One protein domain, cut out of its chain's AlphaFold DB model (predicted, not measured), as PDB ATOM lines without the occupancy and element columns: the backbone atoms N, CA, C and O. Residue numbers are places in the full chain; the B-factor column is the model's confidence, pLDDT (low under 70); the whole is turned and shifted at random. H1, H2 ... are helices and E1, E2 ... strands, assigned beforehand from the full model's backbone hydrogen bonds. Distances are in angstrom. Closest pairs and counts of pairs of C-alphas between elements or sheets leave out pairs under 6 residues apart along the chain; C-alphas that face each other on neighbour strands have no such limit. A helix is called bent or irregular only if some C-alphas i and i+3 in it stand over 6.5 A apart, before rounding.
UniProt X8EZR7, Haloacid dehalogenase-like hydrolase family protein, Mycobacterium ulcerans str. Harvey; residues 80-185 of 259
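What this domain is: This is residues 80 to 185 of the 259 residues of the protein "Haloacid dehalogenase-like hydrolase family protein" of Mycobacterium ulcerans str. Harvey (UniProt X8EZR7). A twisted three-stranded sheet has the end of H1 packed on it; H2 packs on H1, clear of the sheet, and short H3 grazes the sheet. Loop residues 114 to 119 stick out. The 106 printed residues hold, in order, H1 H2 E1 E2 E3 H3, mixed class; E1 E2 E3 form a meander, each strand the antiparallel neighbour of the one before. It is compact, radius of gyration of the C-alphas 14.3 A, spanning 42 by 35 by 26 A.

Where its parts are: H1, residues 97 to 108, 17.3 A, begins at C-alpha (288.419, 168.012, 309.403) and is only just irregular: C-alphas 98 and 101 are 7.0 A apart. H2 is 122 to 133, 16.5 A. E1, 142 to 151, 23.0 A, bends by 81 degrees at 145. E2 is 156 to 163, 21.8 A; E3 is 171 to 176, 16.8 A. H3, 178 to 184, 10.0 A, ends at C-alpha (304.405, 173.817, 288.955).

How they stand to each other: Hairpin E1 and E2 has N 148 and O 158 at 2.8 A; hairpin E2 and E3 has N 159 and O 173 at 2.9 A. H1 is on the sheet, its closest C-alphas to E3 being Ala 106 and Lys 175, 5.9 A. H1 and H2 touch, closest C-alphas Leu 103 and Ala 131, 5.1 A, at a steep tilt of 46 degrees, opposite ways. O i to N i+4 pairs are within hydrogen-bond range throughout H2, 6 of 8 in H1, 1 of 3 in H3, with 2 of 4 i+3 pairs there.

The domain as a whole: The farthest C-alphas, Leu 88 and Asp 115, are 43.8 A apart. The printed part has no cut; H1 to H2 is a long link. pLDDT is under 70 at residues 112 to 120, 135 to 140 and 164 to 168.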
ATOM      1  N   ALA A  80     291.809 176.987 305.576       91.34
ATOM      2  CA  ALA A  80     292.516 176.162 304.607       91.34
ATOM      3  C   ALA A  80     291.555 175.796 303.475       91.34
ATOM      4  O   ALA A  80     290.353 175.660 303.689       91.34
ATOM      5  N   ILE A  81     292.082 175.654 302.260       90.44
ATOM      6  CA  ILE A  81     291.282 175.336 301.073       90.44
ATOM      7  C   ILE A  81     291.789 174.008 300.505       90.44
ATOM      8  O   ILE A  81     292.791 173.988 299.787       90.44
ATOM      9  N   PRO A  82     291.140 172.887 300.856       88.80
ATOM     10  CA  PRO A  82     291.375 171.589 300.237       88.80
ATOM     11  C   PRO A  82     291.143 171.619 298.730       88.80
ATOM     12  O   PRO A  82     290.277 172.346 298.246       88.80
ATOM     13  N   SER A  83     291.852 170.757 298.001       84.04
ATOM     14  CA  SER A  83     291.739 170.616 296.540       84.04
ATOM     15  C   SER A  83     290.339 170.224 296.057       84.04
ATOM     16  O   SER A  83     289.993 170.482 294.909       84.04
ATOM     17  N   SER A  84     289.529 169.615 296.926       82.46
ATOM     18  CA  SER A  84     288.135 169.249 296.660       82.46
ATOM     19  C   SER A  84     287.147 170.413 296.788       82.46
ATOM     20  O   SER A  84     285.972 170.239 296.471       82.46
ATOM     21  N   THR A  85     287.596 171.578 297.255       86.01
ATOM     22  CA  THR A  85     286.738 172.742 297.514       86.01
ATOM     23  C   THR A  85     286.538 173.546 296.235       86.01
ATOM     24  O   THR A  85     287.509 173.877 295.549       86.01
ATOM     25  N   SER A  86     285.289 173.885 295.909       86.33
ATOM     26  CA  SER A  86     284.999 174.753 294.768       86.33
ATOM     27  C   SER A  86     285.451 176.190 295.068       86.33
ATOM     28  O   SER A  86     285.278 176.654 296.193       86.33
ATOM     29  N   PRO A  87     285.942 176.963 294.080       82.56
ATOM     30  CA  PRO A  87     286.249 178.386 294.266       82.56
ATOM     31  C   PRO A  87     285.052 179.246 294.701       82.56
ATOM     32  O   PRO A  87     285.239 180.379 295.138       82.56
ATOM     33  N   LEU A  88     283.828 178.737 294.524       85.57
ATOM     34  CA  LEU A  88     282.588 179.399 294.936       85.57
ATOM     35  C   LEU A  88     282.153 179.022 296.357       85.57
ATOM     36  O   LEU A  88     281.232 179.644 296.889       85.57
ATOM     37  N   ASP A  89     282.783 178.013 296.957       86.66
ATOM     38  CA  ASP A  89     282.457 177.599 298.312       86.66
ATOM     39  C   ASP A  89     283.046 178.587 299.334       86.66
ATOM     40  O   ASP A  89     284.091 179.201 299.096       86.66
ATOM     41  N   PRO A  90     282.401 178.747 300.502       85.83
ATOM     42  CA  PRO A  90     282.963 179.526 301.595       85.83
ATOM     43  C   PRO A  90     284.327 178.989 302.047       85.83
ATOM     44  O   PRO A  90     284.572 177.782 302.026       85.83
ATOM     45  N   PHE A  91     285.186 179.885 302.544       87.38
ATOM     46  CA  PHE A  91     286.435 179.486 303.190       87.38
ATOM     47  C   PHE A  91     286.158 178.540 304.359       87.38
ATOM     48  O   PHE A  91     285.328 178.825 305.225       87.38
ATOM     49  N   ILE A  92     286.880 177.426 304.377       88.85
ATOM     50  CA  ILE A  92     286.761 176.401 305.406       88.85
ATOM     51  C   ILE A  92     287.678 176.777 306.572       88.85
ATOM     52  O   ILE A  92     288.846 177.112 306.362       88.85
ATOM     53  N   ASP A  93     287.153 176.736 307.797       91.28
ATOM     54  CA  ASP A  93     287.944 177.009 308.998       91.28
ATOM     55  C   ASP A  93     289.122 176.026 309.099       91.28
ATOM     56  O   ASP A  93     289.028 174.845 308.750       91.28
ATOM     57  N   SER A  94     290.247 176.520 309.604       88.90
ATOM     58  CA  SER A  94     291.393 175.697 309.990       88.90
ATOM     59  C   SER A  94     291.041 174.505 310.896       88.90
ATOM     60  O   SER A  94     291.718 173.485 310.808       88.90
ATOM     61  N   ALA A  95     289.984 174.608 311.710       87.45
ATOM     62  CA  ALA A  95     289.517 173.551 312.609       87.45
ATOM     63  C   ALA A  95     288.619 172.487 311.936       87.45
ATOM     64  O   ALA A  95     288.301 171.474 312.558       87.45
ATOM     65  N   ASP A  96     288.178 172.692 310.688       88.23
ATOM     66  CA  ASP A  96     287.355 171.712 309.964       88.23
ATOM     67  C   ASP A  96     288.204 170.473 309.592       88.23
ATOM     68  O   ASP A  96     289.306 170.627 309.056       88.23
ATOM     69  N   PRO A  97     287.709 169.235 309.792       86.93
ATOM     70  CA  PRO A  97     288.419 168.012 309.403       86.93
ATOM     71  C   PRO A  97     288.838 167.946 307.927       86.93
ATOM     72  O   PRO A  97     289.816 167.281 307.581       86.93
ATOM     73  N   ARG A  98     288.131 168.641 307.026       87.21
ATOM     74  CA  ARG A  98     288.516 168.725 305.608       87.21
ATOM     75  C   ARG A  98     289.851 169.449 305.417       87.21
ATOM     76  O   ARG A  98     290.569 169.148 304.468       87.21
ATOM     77  N   SER A  99     290.215 170.348 306.330       89.22
ATOM     78  CA  SER A  99     291.470 171.108 306.316       89.22
ATOM     79  C   SER A  99     292.692 170.267 306.700       89.22
ATOM     80  O   SER A  99     293.827 170.675 306.436       89.22
ATOM     81  N   THR A 100     292.493 169.086 307.296       89.04
ATOM     82  CA  THR A 100     293.571 168.270 307.869       89.04
ATOM     83  C   THR A 100     294.630 167.867 306.850       89.04
ATOM     84  O   THR A 100     295.819 167.953 307.155       89.04
ATOM     85  N   GLU A 101     294.243 167.449 305.644       88.03
ATOM     86  CA  GLU A 101     295.212 167.001 304.635       88.03
ATOM     87  C   GLU A 101     296.162 168.135 304.224       88.03
ATOM     88  O   GLU A 101     297.383 167.974 304.266       88.03
ATOM     89  N   VAL A 102     295.604 169.307 303.907       91.31
ATOM     90  CA  VAL A 102     296.381 170.487 303.499       91.31
ATOM     91  C   VAL A 102     297.265 170.977 304.638       91.31
ATOM     92  O   VAL A 102     298.442 171.263 304.417       91.31
ATOM     93  N   LEU A 103     296.735 171.042 305.862       91.66
ATOM     94  CA  LEU A 103     297.506 171.508 307.013       91.66
ATOM     95  C   LEU A 103     298.639 170.552 307.368       91.66
ATOM     96  O   LEU A 103     299.735 171.009 307.688       91.66
ATOM     97  N   ARG A 104     298.438 169.238 307.229       89.88
ATOM     98  CA  ARG A 104     299.512 168.254 307.418       89.88
ATOM     99  C   ARG A 104     300.555 168.312 306.322       89.88
ATOM    100  O   ARG A 104     301.741 168.244 306.631       89.88
ATOM    101  N   ALA A 105     300.152 168.462 305.063       90.47
ATOM    102  CA  ALA A 105     301.099 168.658 303.970       90.47
ATOM    103  C   ALA A 105     301.943 169.925 304.199       90.47
ATOM    104  O   ALA A 105     303.171 169.879 304.098       90.47
ATOM    105  N   ALA A 106     301.304 171.026 304.605       92.54
ATOM    106  CA  ALA A 106     301.978 172.276 304.934       92.54
ATOM    107  C   ALA A 106     302.913 172.136 306.149       92.54
ATOM    108  O   ALA A 106     304.042 172.621 306.101       92.54
ATOM    109  N   ALA A 107     302.484 171.441 307.208       91.04
ATOM    110  CA  ALA A 107     303.303 171.185 308.392       91.04
ATOM    111  C   ALA A 107     304.513 170.299 308.072       91.04
ATOM    112  O   ALA A 107     305.612 170.570 308.544       91.04
ATOM    113  N   ARG A 108     304.352 169.289 307.212       90.45
ATOM    114  CA  ARG A 108     305.460 168.437 306.753       90.45
ATOM    115  C   ARG A 108     306.444 169.189 305.860       90.45
ATOM    116  O   ARG A 108     307.628 168.875 305.897       90.45
ATOM    117  N   ALA A 109     305.977 170.177 305.094       91.39
ATOM    118  CA  ALA A 109     306.815 171.081 304.299       91.39
ATOM    119  C   ALA A 109     307.531 172.159 305.138       91.39
ATOM    120  O   ALA A 109     308.307 172.947 304.596       91.39
ATOM    121  N   THR A 110     307.254 172.241 306.443       89.41
ATOM    122  CA  THR A 110     307.926 173.172 307.347       89.41
ATOM    123  C   THR A 110     309.309 172.672 307.727       89.41
ATOM    124  O   THR A 110     309.456 171.591 308.286       89.41
ATOM    125  N   THR A 111     310.311 173.505 307.462       77.05
ATOM    126  CA  THR A 111     311.686 173.299 307.914       77.05
ATOM    127  C   THR A 111     311.816 173.841 309.328       77.05
ATOM    128  O   THR A 111     311.540 175.022 309.560       77.05
ATOM    129  N   GLN A 112     312.201 173.002 310.284       67.99
ATOM    130  CA  GLN A 112     312.521 173.487 311.624       67.99
ATOM    131  C   GLN A 112     313.989 173.910 311.664       67.99
ATOM    132  O   GLN A 112     314.822 173.264 311.035       67.99
ATOM    133  N   PRO A 113     314.339 174.979 312.396       60.16
ATOM    134  CA  PRO A 113     315.731 175.348 312.558       60.16
ATOM    135  C   PRO A 113     316.478 174.220 313.274       60.16
ATOM    136  O   PRO A 113     316.305 174.000 314.475       60.16
ATOM    137  N   HIS A 114     317.315 173.508 312.523       51.45
ATOM    138  CA  HIS A 114     318.305 172.609 313.091       51.45
ATOM    139  C   HIS A 114     319.239 173.435 313.999       51.45
ATOM    140  O   HIS A 114     319.670 174.526 313.633       51.45
ATOM    141  N   ASP A 115     319.487 172.934 315.211       47.55
ATOM    142  CA  ASP A 115     320.404 173.475 316.233       47.55
ATOM    143  C   ASP A 115     319.885 174.565 317.188       47.55
ATOM    144  O   ASP A 115     320.670 175.185 317.907       47.55
ATOM    145  N   GLY A 116     318.570 174.790 317.283       52.48
ATOM    146  CA  GLY A 116     317.985 175.600 318.370       52.48
ATOM    147  C   GLY A 116     318.387 177.084 318.380       52.48
ATOM    148  O   GLY A 116     318.059 177.800 319.324       52.48
ATOM    149  N   GLN A 117     319.081 177.556 317.338       48.57
ATOM    150  CA  GLN A 117     319.544 178.943 317.194       48.57
ATOM    151  C   GLN A 117     318.762 179.758 316.154       48.57
ATOM    152  O   GLN A 117     319.048 180.938 315.951       48.57
ATOM    153  N   GLY A 118     317.754 179.170 315.509       51.71
ATOM    154  CA  GLY A 118     316.835 179.898 314.638       51.71
ATOM    155  C   GLY A 118     315.508 180.150 315.338       51.71
ATOM    156  O   GLY A 118     314.903 179.221 315.868       51.71
ATOM    157  N   HIS A 119     315.018 181.391 315.311       55.75
ATOM    158  CA  HIS A 119     313.599 181.627 315.567       55.75
ATOM    159  C   HIS A 119     312.814 180.903 314.470       55.75
ATOM    160  O   HIS A 119     312.987 181.213 313.288       55.75
ATOM    161  N   ALA A 120     311.987 179.925 314.846       67.51
ATOM    162  CA  ALA A 120     311.035 179.338 313.915       67.51
ATOM    163  C   ALA A 120     310.211 180.472 313.288       67.51
ATOM    164  O   ALA A 120     309.794 181.407 313.977       67.51
ATOM    165  N   HIS A 121     310.034 180.437 311.968       85.34
ATOM    166  CA  HIS A 121     309.284 181.480 311.282       85.34
ATOM    167  C   HIS A 121     307.845 181.499 311.825       85.34
ATOM    168  O   HIS A 121     307.216 180.450 311.937       85.34
ATOM    169  N   ALA A 122     307.293 182.670 312.156       88.15
ATOM    170  CA  ALA A 122     305.986 182.754 312.825       88.15
ATOM    171  C   ALA A 122     304.850 182.086 312.019       88.15
ATOM    172  O   ALA A 122     303.899 181.556 312.587       88.15
ATOM    173  N   THR A 123     304.946 182.080 310.684       91.09
ATOM    174  CA  THR A 123     304.002 181.357 309.813       91.09
ATOM    175  C   THR A 123     304.132 179.843 309.954       91.09
ATOM    176  O   THR A 123     303.138 179.128 309.912       91.09
ATOM    177  N   ASP A 124     305.354 179.357 310.135       90.79
ATOM    178  CA  ASP A 124     305.670 177.937 310.231       90.79
ATOM    179  C   ASP A 124     305.174 177.375 311.559       90.79
ATOM    180  O   ASP A 124     304.534 176.324 311.585       90.79
ATOM    181  N   GLU A 125     305.371 178.140 312.632       89.48
ATOM    182  CA  GLU A 125     304.775 177.868 313.936       89.48
ATOM    183  C   GLU A 125     303.243 177.839 313.852       89.48
ATOM    184  O   GLU A 125     302.628 176.872 314.298       89.48
ATOM    185  N   ALA A 126     302.617 178.832 313.210       92.42
ATOM    186  CA  ALA A 126     301.162 178.879 313.057       92.42
ATOM    187  C   ALA A 126     300.602 177.656 312.308       92.42
ATOM    188  O   ALA A 126     299.557 177.126 312.690       92.42
ATOM    189  N   ILE A 127     301.294 177.195 311.260       92.38
ATOM    190  CA  ILE A 127     300.915 175.996 310.500       92.38
ATOM    191  C   ILE A 127     301.044 174.741 311.367       92.38
ATOM    192  O   ILE A 127     300.122 173.928 311.386       92.38
ATOM    193  N   ILE A 128     302.159 174.581 312.090       89.60
ATOM    194  CA  ILE A 128     302.381 173.423 312.969       89.60
ATOM    195  C   ILE A 128     301.320 173.379 314.074       89.60
ATOM    196  O   ILE A 128     300.722 172.332 314.306       89.60
ATOM    197  N   VAL A 129     301.044 174.513 314.724       89.95
ATOM    198  CA  VAL A 129     300.017 174.612 315.772       89.95
ATOM    199  C   VAL A 129     298.638 174.246 315.219       89.95
ATOM    200  O   VAL A 129     297.936 173.440 315.828       89.95
ATOM    201  N   ALA A 130     298.264 174.775 314.049       91.39
ATOM    202  CA  ALA A 130     296.988 174.448 313.415       91.39
ATOM    203  C   ALA A 130     296.889 172.957 313.054       91.39
ATOM    204  O   ALA A 130     295.886 172.317 313.363       91.39
ATOM    205  N   ALA A 131     297.938 172.376 312.467       89.44
ATOM    206  CA  ALA A 131     297.962 170.959 312.109       89.44
ATOM    207  C   ALA A 131     297.866 170.038 313.338       89.44
ATOM    208  O   ALA A 131     297.147 169.040 313.290       89.44
ATOM    209  N   ASN A 132     298.536 170.394 314.437       86.54
ATOM    210  CA  ASN A 132     298.515 169.625 315.684       86.54
ATOM    211  C   ASN A 132     297.177 169.734 316.427       86.54
ATOM    212  O   ASN A 132     296.802 168.801 317.125       86.54
ATOM    213  N   SER A 133     296.442 170.840 316.265       87.26
ATOM    214  CA  SER A 133     295.113 170.998 316.878       87.26
ATOM    215  C   SER A 133     294.045 170.066 316.286       87.26
ATOM    216  O   SER A 133     293.013 169.826 316.908       87.26
ATOM    217  N   LEU A 134     294.304 169.502 315.102       82.71
ATOM    218  CA  LEU A 134     293.443 168.532 314.428       82.71
ATOM    219  C   LEU A 134     293.796 167.106 314.890       82.71
ATOM    220  O   LEU A 134     294.300 166.279 314.118       82.71
ATOM    221  N   GLU A 135     293.576 166.831 316.176       63.65
ATOM    222  CA  GLU A 135     293.768 165.504 316.771       63.65
ATOM    223  C   GLU A 135     292.739 164.485 316.232       63.65
ATOM    224  O   GLU A 135     291.590 164.815 315.946       63.65
ATOM    225  N   GLY A 136     293.148 163.215 316.095       58.92
ATOM    226  CA  GLY A 136     292.239 162.085 315.826       58.92
ATOM    227  C   GLY A 136     292.234 161.517 314.399       58.92
ATOM    228  O   GLY A 136     291.712 160.427 314.177       58.92
ATOM    229  N   LEU A 137     292.864 162.179 313.429       57.07
ATOM    230  CA  LEU A 137     293.084 161.615 312.089       57.07
ATOM    231  C   LEU A 137     294.496 161.012 312.045       57.07
ATOM    232  O   LEU A 137     295.428 161.675 312.470       57.07
ATOM    233  N   ASN A 138     294.702 159.784 311.562       55.34
ATOM    234  CA  ASN A 138     296.006 159.088 311.550       55.34
ATOM    235  C   ASN A 138     297.179 159.978 311.084       55.34
ATOM    236  O   ASN A 138     297.376 160.152 309.879       55.34
ATOM    237  N   ASP A 139     297.952 160.567 312.002       65.69
ATOM    238  CA  ASP A 139     299.200 161.233 311.632       65.69
ATOM    239  C   ASP A 139     300.294 160.175 311.580       65.69
ATOM    240  O   ASP A 139     300.835 159.727 312.589       65.69
ATOM    241  N   SER A 140     300.542 159.679 310.373       69.86
ATOM    242  CA  SER A 140     301.657 158.773 310.144       69.86
ATOM    243  C   SER A 140     302.956 159.504 310.460       69.86
ATOM    244  O   SER A 140     303.197 160.572 309.896       69.86
ATOM    245  N   ALA A 141     303.800 158.898 311.300       78.02
ATOM    246  CA  ALA A 141     305.118 159.429 311.627       78.02
ATOM    247  C   ALA A 141     305.855 159.854 310.346       78.02
ATOM    248  O   ALA A 141     305.995 159.055 309.413       78.02
ATOM    249  N   TRP A 142     306.265 161.120 310.298       83.31
ATOM    250  CA  TRP A 142     306.959 161.732 309.171       83.31
ATOM    251  C   TRP A 142     308.441 161.863 309.500       83.31
ATOM    252  O   TRP A 142     308.809 162.494 310.490       83.31
ATOM    253  N   THR A 143     309.297 161.276 308.670       86.60
ATOM    254  CA  THR A 143     310.750 161.408 308.798       86.60
ATOM    255  C   THR A 143     311.283 162.219 307.630       86.60
ATOM    256  O   THR A 143     311.169 161.798 306.479       86.60
ATOM    257  N   VAL A 144     311.864 163.383 307.923       87.71
ATOM    258  CA  VAL A 144     312.502 164.243 306.919       87.71
ATOM    259  C   VAL A 144     313.832 163.616 306.492       87.71
ATOM    260  O   VAL A 144     314.666 163.278 307.327       87.71
ATOM    261  N   ILE A 145     314.018 163.449 305.183       89.35
ATOM    262  CA  ILE A 145     315.256 162.981 304.541       89.35
ATOM    263  C   ILE A 145     316.098 164.170 304.079       89.35
ATOM    264  O   ILE A 145     317.319 164.165 304.218       89.35
ATOM    265  N   ALA A 146     315.452 165.164 303.473       89.76
ATOM    266  CA  ALA A 146     316.102 166.357 302.956       89.76
ATOM    267  C   ALA A 146     315.138 167.533 303.029       89.76
ATOM    268  O   ALA A 146     313.930 167.366 302.858       89.76
ATOM    269  N   GLU A 147     315.674 168.728 303.224       90.79
ATOM    270  CA  GLU A 147     314.885 169.946 303.264       90.79
ATOM    271  C   GLU A 147     315.574 171.090 302.531       90.79
ATOM    272  O   GLU A 147     316.794 171.127 302.367       90.79
ATOM    273  N   VAL A 148     314.747 172.015 302.063       90.03
ATOM    274  CA  VAL A 148     315.152 173.285 301.486       90.03
ATOM    275  C   VAL A 148     314.333 174.356 302.208       90.03
ATOM    276  O   VAL A 148     313.116 174.418 301.990       90.03
ATOM    277  N   PRO A 149     314.959 175.184 303.066       88.53
ATOM    278  CA  PRO A 149     314.251 176.216 303.819       88.53
ATOM    279  C   PRO A 149     313.642 177.264 302.886       88.53
ATOM    280  O   PRO A 149     313.958 177.326 301.698       88.53
ATOM    281  N   PHE A 150     312.748 178.104 303.402       89.01
ATOM    282  CA  PHE A 150     312.155 179.171 302.599       89.01
ATOM    283  C   PHE A 150     313.200 180.238 302.233       89.01
ATOM    284  O   PHE A 150     313.887 180.768 303.102       89.01
ATOM    285  N   GLU A 151     313.258 180.618 300.957       87.74
ATOM    286  CA  GLU A 151     313.971 181.813 300.496       87.74
ATOM    287  C   GLU A 151     313.046 182.677 299.644       87.74
ATOM    288  O   GLU A 151     312.331 182.169 298.780       87.74
ATOM    289  N   SER A 152     313.107 183.996 299.832       87.87
ATOM    290  CA  SER A 152     312.272 184.957 299.099       87.87
ATOM    291  C   SER A 152     312.538 184.970 297.591       87.87
ATOM    292  O   SER A 152     311.608 185.164 296.817       87.87
ATOM    293  N   SER A 153     313.780 184.721 297.168       90.57
ATOM    294  CA  SER A 153     314.172 184.605 295.753       90.57
ATOM    295  C   SER A 153     313.509 183.419 295.048       90.57
ATOM    296  O   SER A 153     313.250 183.478 293.848       90.57
ATOM    297  N   ARG A 154     313.247 182.343 295.796       91.12
ATOM    298  CA  ARG A 154     312.653 181.095 295.312       91.12
ATOM    299  C   ARG A 154     311.140 181.056 295.522       91.12
ATOM    300  O   ARG A 154     310.432 180.432 294.742       91.12
ATOM    301  N   GLY A 155     310.646 181.705 296.574       91.46
ATOM    302  CA  GLY A 155     309.223 181.797 296.892       91.46
ATOM    303  C   GLY A 155     308.602 180.504 297.433       91.46
ATOM    304  O   GLY A 155     307.378 180.430 297.532       91.46
ATOM    305  N   TYR A 156     309.401 179.492 297.789       92.35
ATOM    306  CA  TYR A 156     308.917 178.250 298.400       92.35
ATOM    307  C   TYR A 156     309.946 177.592 299.334       92.35
ATOM    308  O   TYR A 156     311.157 177.815 299.223       92.35
ATOM    309  N   ALA A 157     309.433 176.747 300.228       92.13
ATOM    310  CA  ALA A 157     310.147 175.759 301.026       92.13
ATOM    311  C   ALA A 157     309.708 174.348 300.613       92.13
ATOM    312  O   ALA A 157     308.579 174.140 300.152       92.13
ATOM    313  N   ALA A 158     310.609 173.383 300.768       92.21
ATOM    314  CA  ALA A 158     310.369 172.003 300.378       92.21
ATOM    315  C   ALA A 158     310.963 171.036 301.396       92.21
ATOM    316  O   ALA A 158     312.049 171.276 301.921       92.21
ATOM    317  N   SER A 159     310.304 169.905 301.605       92.07
ATOM    318  CA  SER A 159     310.873 168.782 302.342       92.07
ATOM    319  C   SER A 159     310.599 167.478 301.604       92.07
ATOM    320  O   SER A 159     309.555 167.289 300.982       92.07
ATOM    321  N   ILE A 160     311.561 166.569 301.648       92.49
ATOM    322  CA  ILE A 160     311.397 165.191 301.206       92.49
ATOM    323  C   ILE A 160     311.405 164.342 302.456       92.49
ATOM    324  O   ILE A 160     312.330 164.441 303.259       92.49
ATOM    325  N   GLY A 161     310.406 163.486 302.609       90.36
ATOM    326  CA  GLY A 161     310.333 162.578 303.740       90.36
ATOM    327  C   GLY A 161     309.575 161.304 303.428       90.36
ATOM    328  O   GLY A 161     309.050 161.115 302.327       90.36
ATOM    329  N   THR A 162     309.542 160.410 304.405       88.73
ATOM    330  CA  THR A 162     308.787 159.161 304.337       88.73
ATOM    331  C   THR A 162     307.771 159.109 305.464       88.73
ATOM    332  O   THR A 162     308.007 159.575 306.580       88.73
ATOM    333  N   THR A 163     306.613 158.536 305.161       82.70
ATOM    334  CA  THR A 163     305.651 158.106 306.173       82.70
ATOM    335  C   THR A 163     306.070 156.725 306.673       82.70
ATOM    336  O   THR A 163     306.378 155.872 305.841       82.70
ATOM    337  N   GLY A 164     306.071 156.505 307.994       67.21
ATOM    338  CA  GLY A 164     306.664 155.364 308.726       67.21
ATOM    339  C   GLY A 164     306.255 153.922 308.373       67.21
ATOM    340  O   GLY A 164     306.496 153.005 309.151       67.21
ATOM    341  N   THR A 165     305.668 153.669 307.210       60.83
ATOM    342  CA  THR A 165     305.593 152.331 306.621       60.83
ATOM    343  C   THR A 165     306.939 151.992 305.978       60.83
ATOM    344  O   THR A 165     307.439 152.760 305.160       60.83
ATOM    345  N   SER A 166     307.512 150.837 306.309       54.92
ATOM    346  CA  SER A 166     308.876 150.384 305.966       54.92
ATOM    347  C   SER A 166     309.232 150.313 304.468       54.92
ATOM    348  O   SER A 166     310.393 150.091 304.143       54.92
ATOM    349  N   ASN A 167     308.279 150.561 303.563       60.43
ATOM    350  CA  ASN A 167     308.467 150.667 302.108       60.43
ATOM    351  C   ASN A 167     307.953 152.004 301.531       60.43
ATOM    352  O   ASN A 167     307.642 152.099 300.345       60.43
ATOM    353  N   GLY A 168     307.807 153.036 302.364       66.51
ATOM    354  CA  GLY A 168     307.257 154.325 301.953       66.51
ATOM    355  C   GLY A 168     308.124 154.996 300.890       66.51
ATOM    356  O   GLY A 168     309.288 155.314 301.135       66.51
ATOM    357  N   HIS A 169     307.555 155.237 299.709       81.19
ATOM    358  CA  HIS A 169     308.214 156.047 298.691       81.19
ATOM    359  C   HIS A 169     308.483 157.459 299.237       81.19
ATOM    360  O   HIS A 169     307.596 158.044 299.871       81.19
ATOM    361  N   PRO A 170     309.677 158.029 298.988       88.93
ATOM    362  CA  PRO A 170     309.972 159.393 299.398       88.93
ATOM    363  C   PRO A 170     308.957 160.339 298.758       88.93
ATOM    364  O   PRO A 170     308.765 160.336 297.539       88.93
ATOM    365  N   THR A 171     308.296 161.129 299.595       90.74
ATOM    366  CA  THR A 171     307.280 162.095 299.185       90.74
ATOM    367  C   THR A 171     307.860 163.494 299.315       90.74
ATOM    368  O   THR A 171     308.440 163.834 300.343       90.74
ATOM    369  N   LEU A 172     307.714 164.293 298.261       91.93
ATOM    370  CA  LEU A 172     308.060 165.709 298.268       91.93
ATOM    371  C   LEU A 172     306.848 166.511 298.750       91.93
ATOM    372  O   LEU A 172     305.786 166.444 298.134       91.93
ATOM    373  N   MET A 173     307.029 167.280 299.815       92.19
ATOM    374  CA  MET A 173     306.077 168.265 300.317       92.19
ATOM    375  C   MET A 173     306.604 169.665 300.007       92.19
ATOM    376  O   MET A 173     307.797 169.934 300.150       92.19
ATOM    377  N   LEU A 174     305.720 170.557 299.569       92.46
ATOM    378  CA  LEU A 174     306.071 171.902 299.121       92.46
ATOM    379  C   LEU A 174     305.096 172.917 299.725       92.46
ATOM    380  O   LEU A 174     303.888 172.685 299.723       92.46
ATOM    381  N   LYS A 175     305.611 174.056 300.194       93.44
ATOM    382  CA  LYS A 175     304.808 175.216 300.613       93.44
ATOM    383  C   LYS A 175     305.460 176.510 300.144       93.44
ATOM    384  O   LYS A 175     306.676 176.575 300.010       93.44
ATOM    385  N   GLY A 176     304.681 177.552 299.897       92.91
ATOM    386  CA  GLY A 176     305.201 178.760 299.267       92.91
ATOM    387  C   GLY A 176     304.104 179.634 298.695       92.91
ATOM    388  O   GLY A 176     302.920 179.407 298.950       92.91
ATOM    389  N   ALA A 177     304.516 180.636 297.925       91.79
ATOM    390  CA  ALA A 177     303.599 181.561 297.287       91.79
ATOM    391  C   ALA A 177     302.704 180.812 296.276       91.79
ATOM    392  O   ALA A 177     303.223 180.019 295.477       91.79
ATOM    393  N   PRO A 178     301.374 181.014 296.303       90.98
ATOM    394  CA  PRO A 178     300.450 180.285 295.435       90.98
ATOM    395  C   PRO A 178     300.777 180.472 293.948       90.98
ATOM    396  O   PRO A 178     300.740 179.509 293.185       90.98
ATOM    397  N   GLU A 179     301.191 181.667 293.540       93.06
ATOM    398  CA  GLU A 179     301.619 181.992 292.177       93.06
ATOM    399  C   GLU A 179     302.879 181.238 291.723       93.06
ATOM    400  O   GLU A 179     303.066 181.030 290.527       93.06
ATOM    401  N   THR A 180     303.718 180.785 292.658       92.13
ATOM    402  CA  THR A 180     304.917 179.990 292.362       92.13
ATOM    403  C   THR A 180     304.588 178.500 292.291       92.13
ATOM    404  O   THR A 180     305.114 177.782 291.440       92.13
ATOM    405  N   ILE A 181     303.714 178.021 293.180       91.07
ATOM    406  CA  ILE A 181     303.414 176.591 293.319       91.07
ATOM    407  C   ILE A 181     302.386 176.117 292.296       91.07
ATOM    408  O   ILE A 181     302.568 175.056 291.696       91.07
ATOM    409  N   LEU A 182     301.307 176.875 292.085       89.07
ATOM    410  CA  LEU A 182     300.191 176.442 291.241       89.07
ATOM    411  C   LEU A 182     300.606 176.141 289.789       89.07
ATOM    412  O   LEU A 182     300.169 175.112 289.272       89.07
ATOM    413  N   PRO A 183     301.486 176.924 289.130       89.09
ATOM    414  CA  PRO A 183     301.974 176.572 287.796       89.09
ATOM    415  C   PRO A 183     302.801 175.280 287.777       89.09
ATOM    416  O   PRO A 183     302.721 174.511 286.821       89.09
ATOM    417  N   ALA A 184     303.575 175.016 288.835       81.33
ATOM    418  CA  ALA A 184     304.405 173.817 288.955       81.33
ATOM    419  C   ALA A 184     303.593 172.550 289.287       81.33
ATOM    420  O   ALA A 184     304.062 171.439 289.042       81.33
ATOM    421  N   ALA A 185     302.374 172.705 289.813       76.62
ATOM    422  CA  ALA A 185     301.456 171.602 290.100       76.62
ATOM    423  C   ALA A 185     300.773 171.031 288.837       76.62
ATOM    424  O   ALA A 185     300.114 169.991 288.900       76.62
TER     425      ALA A 185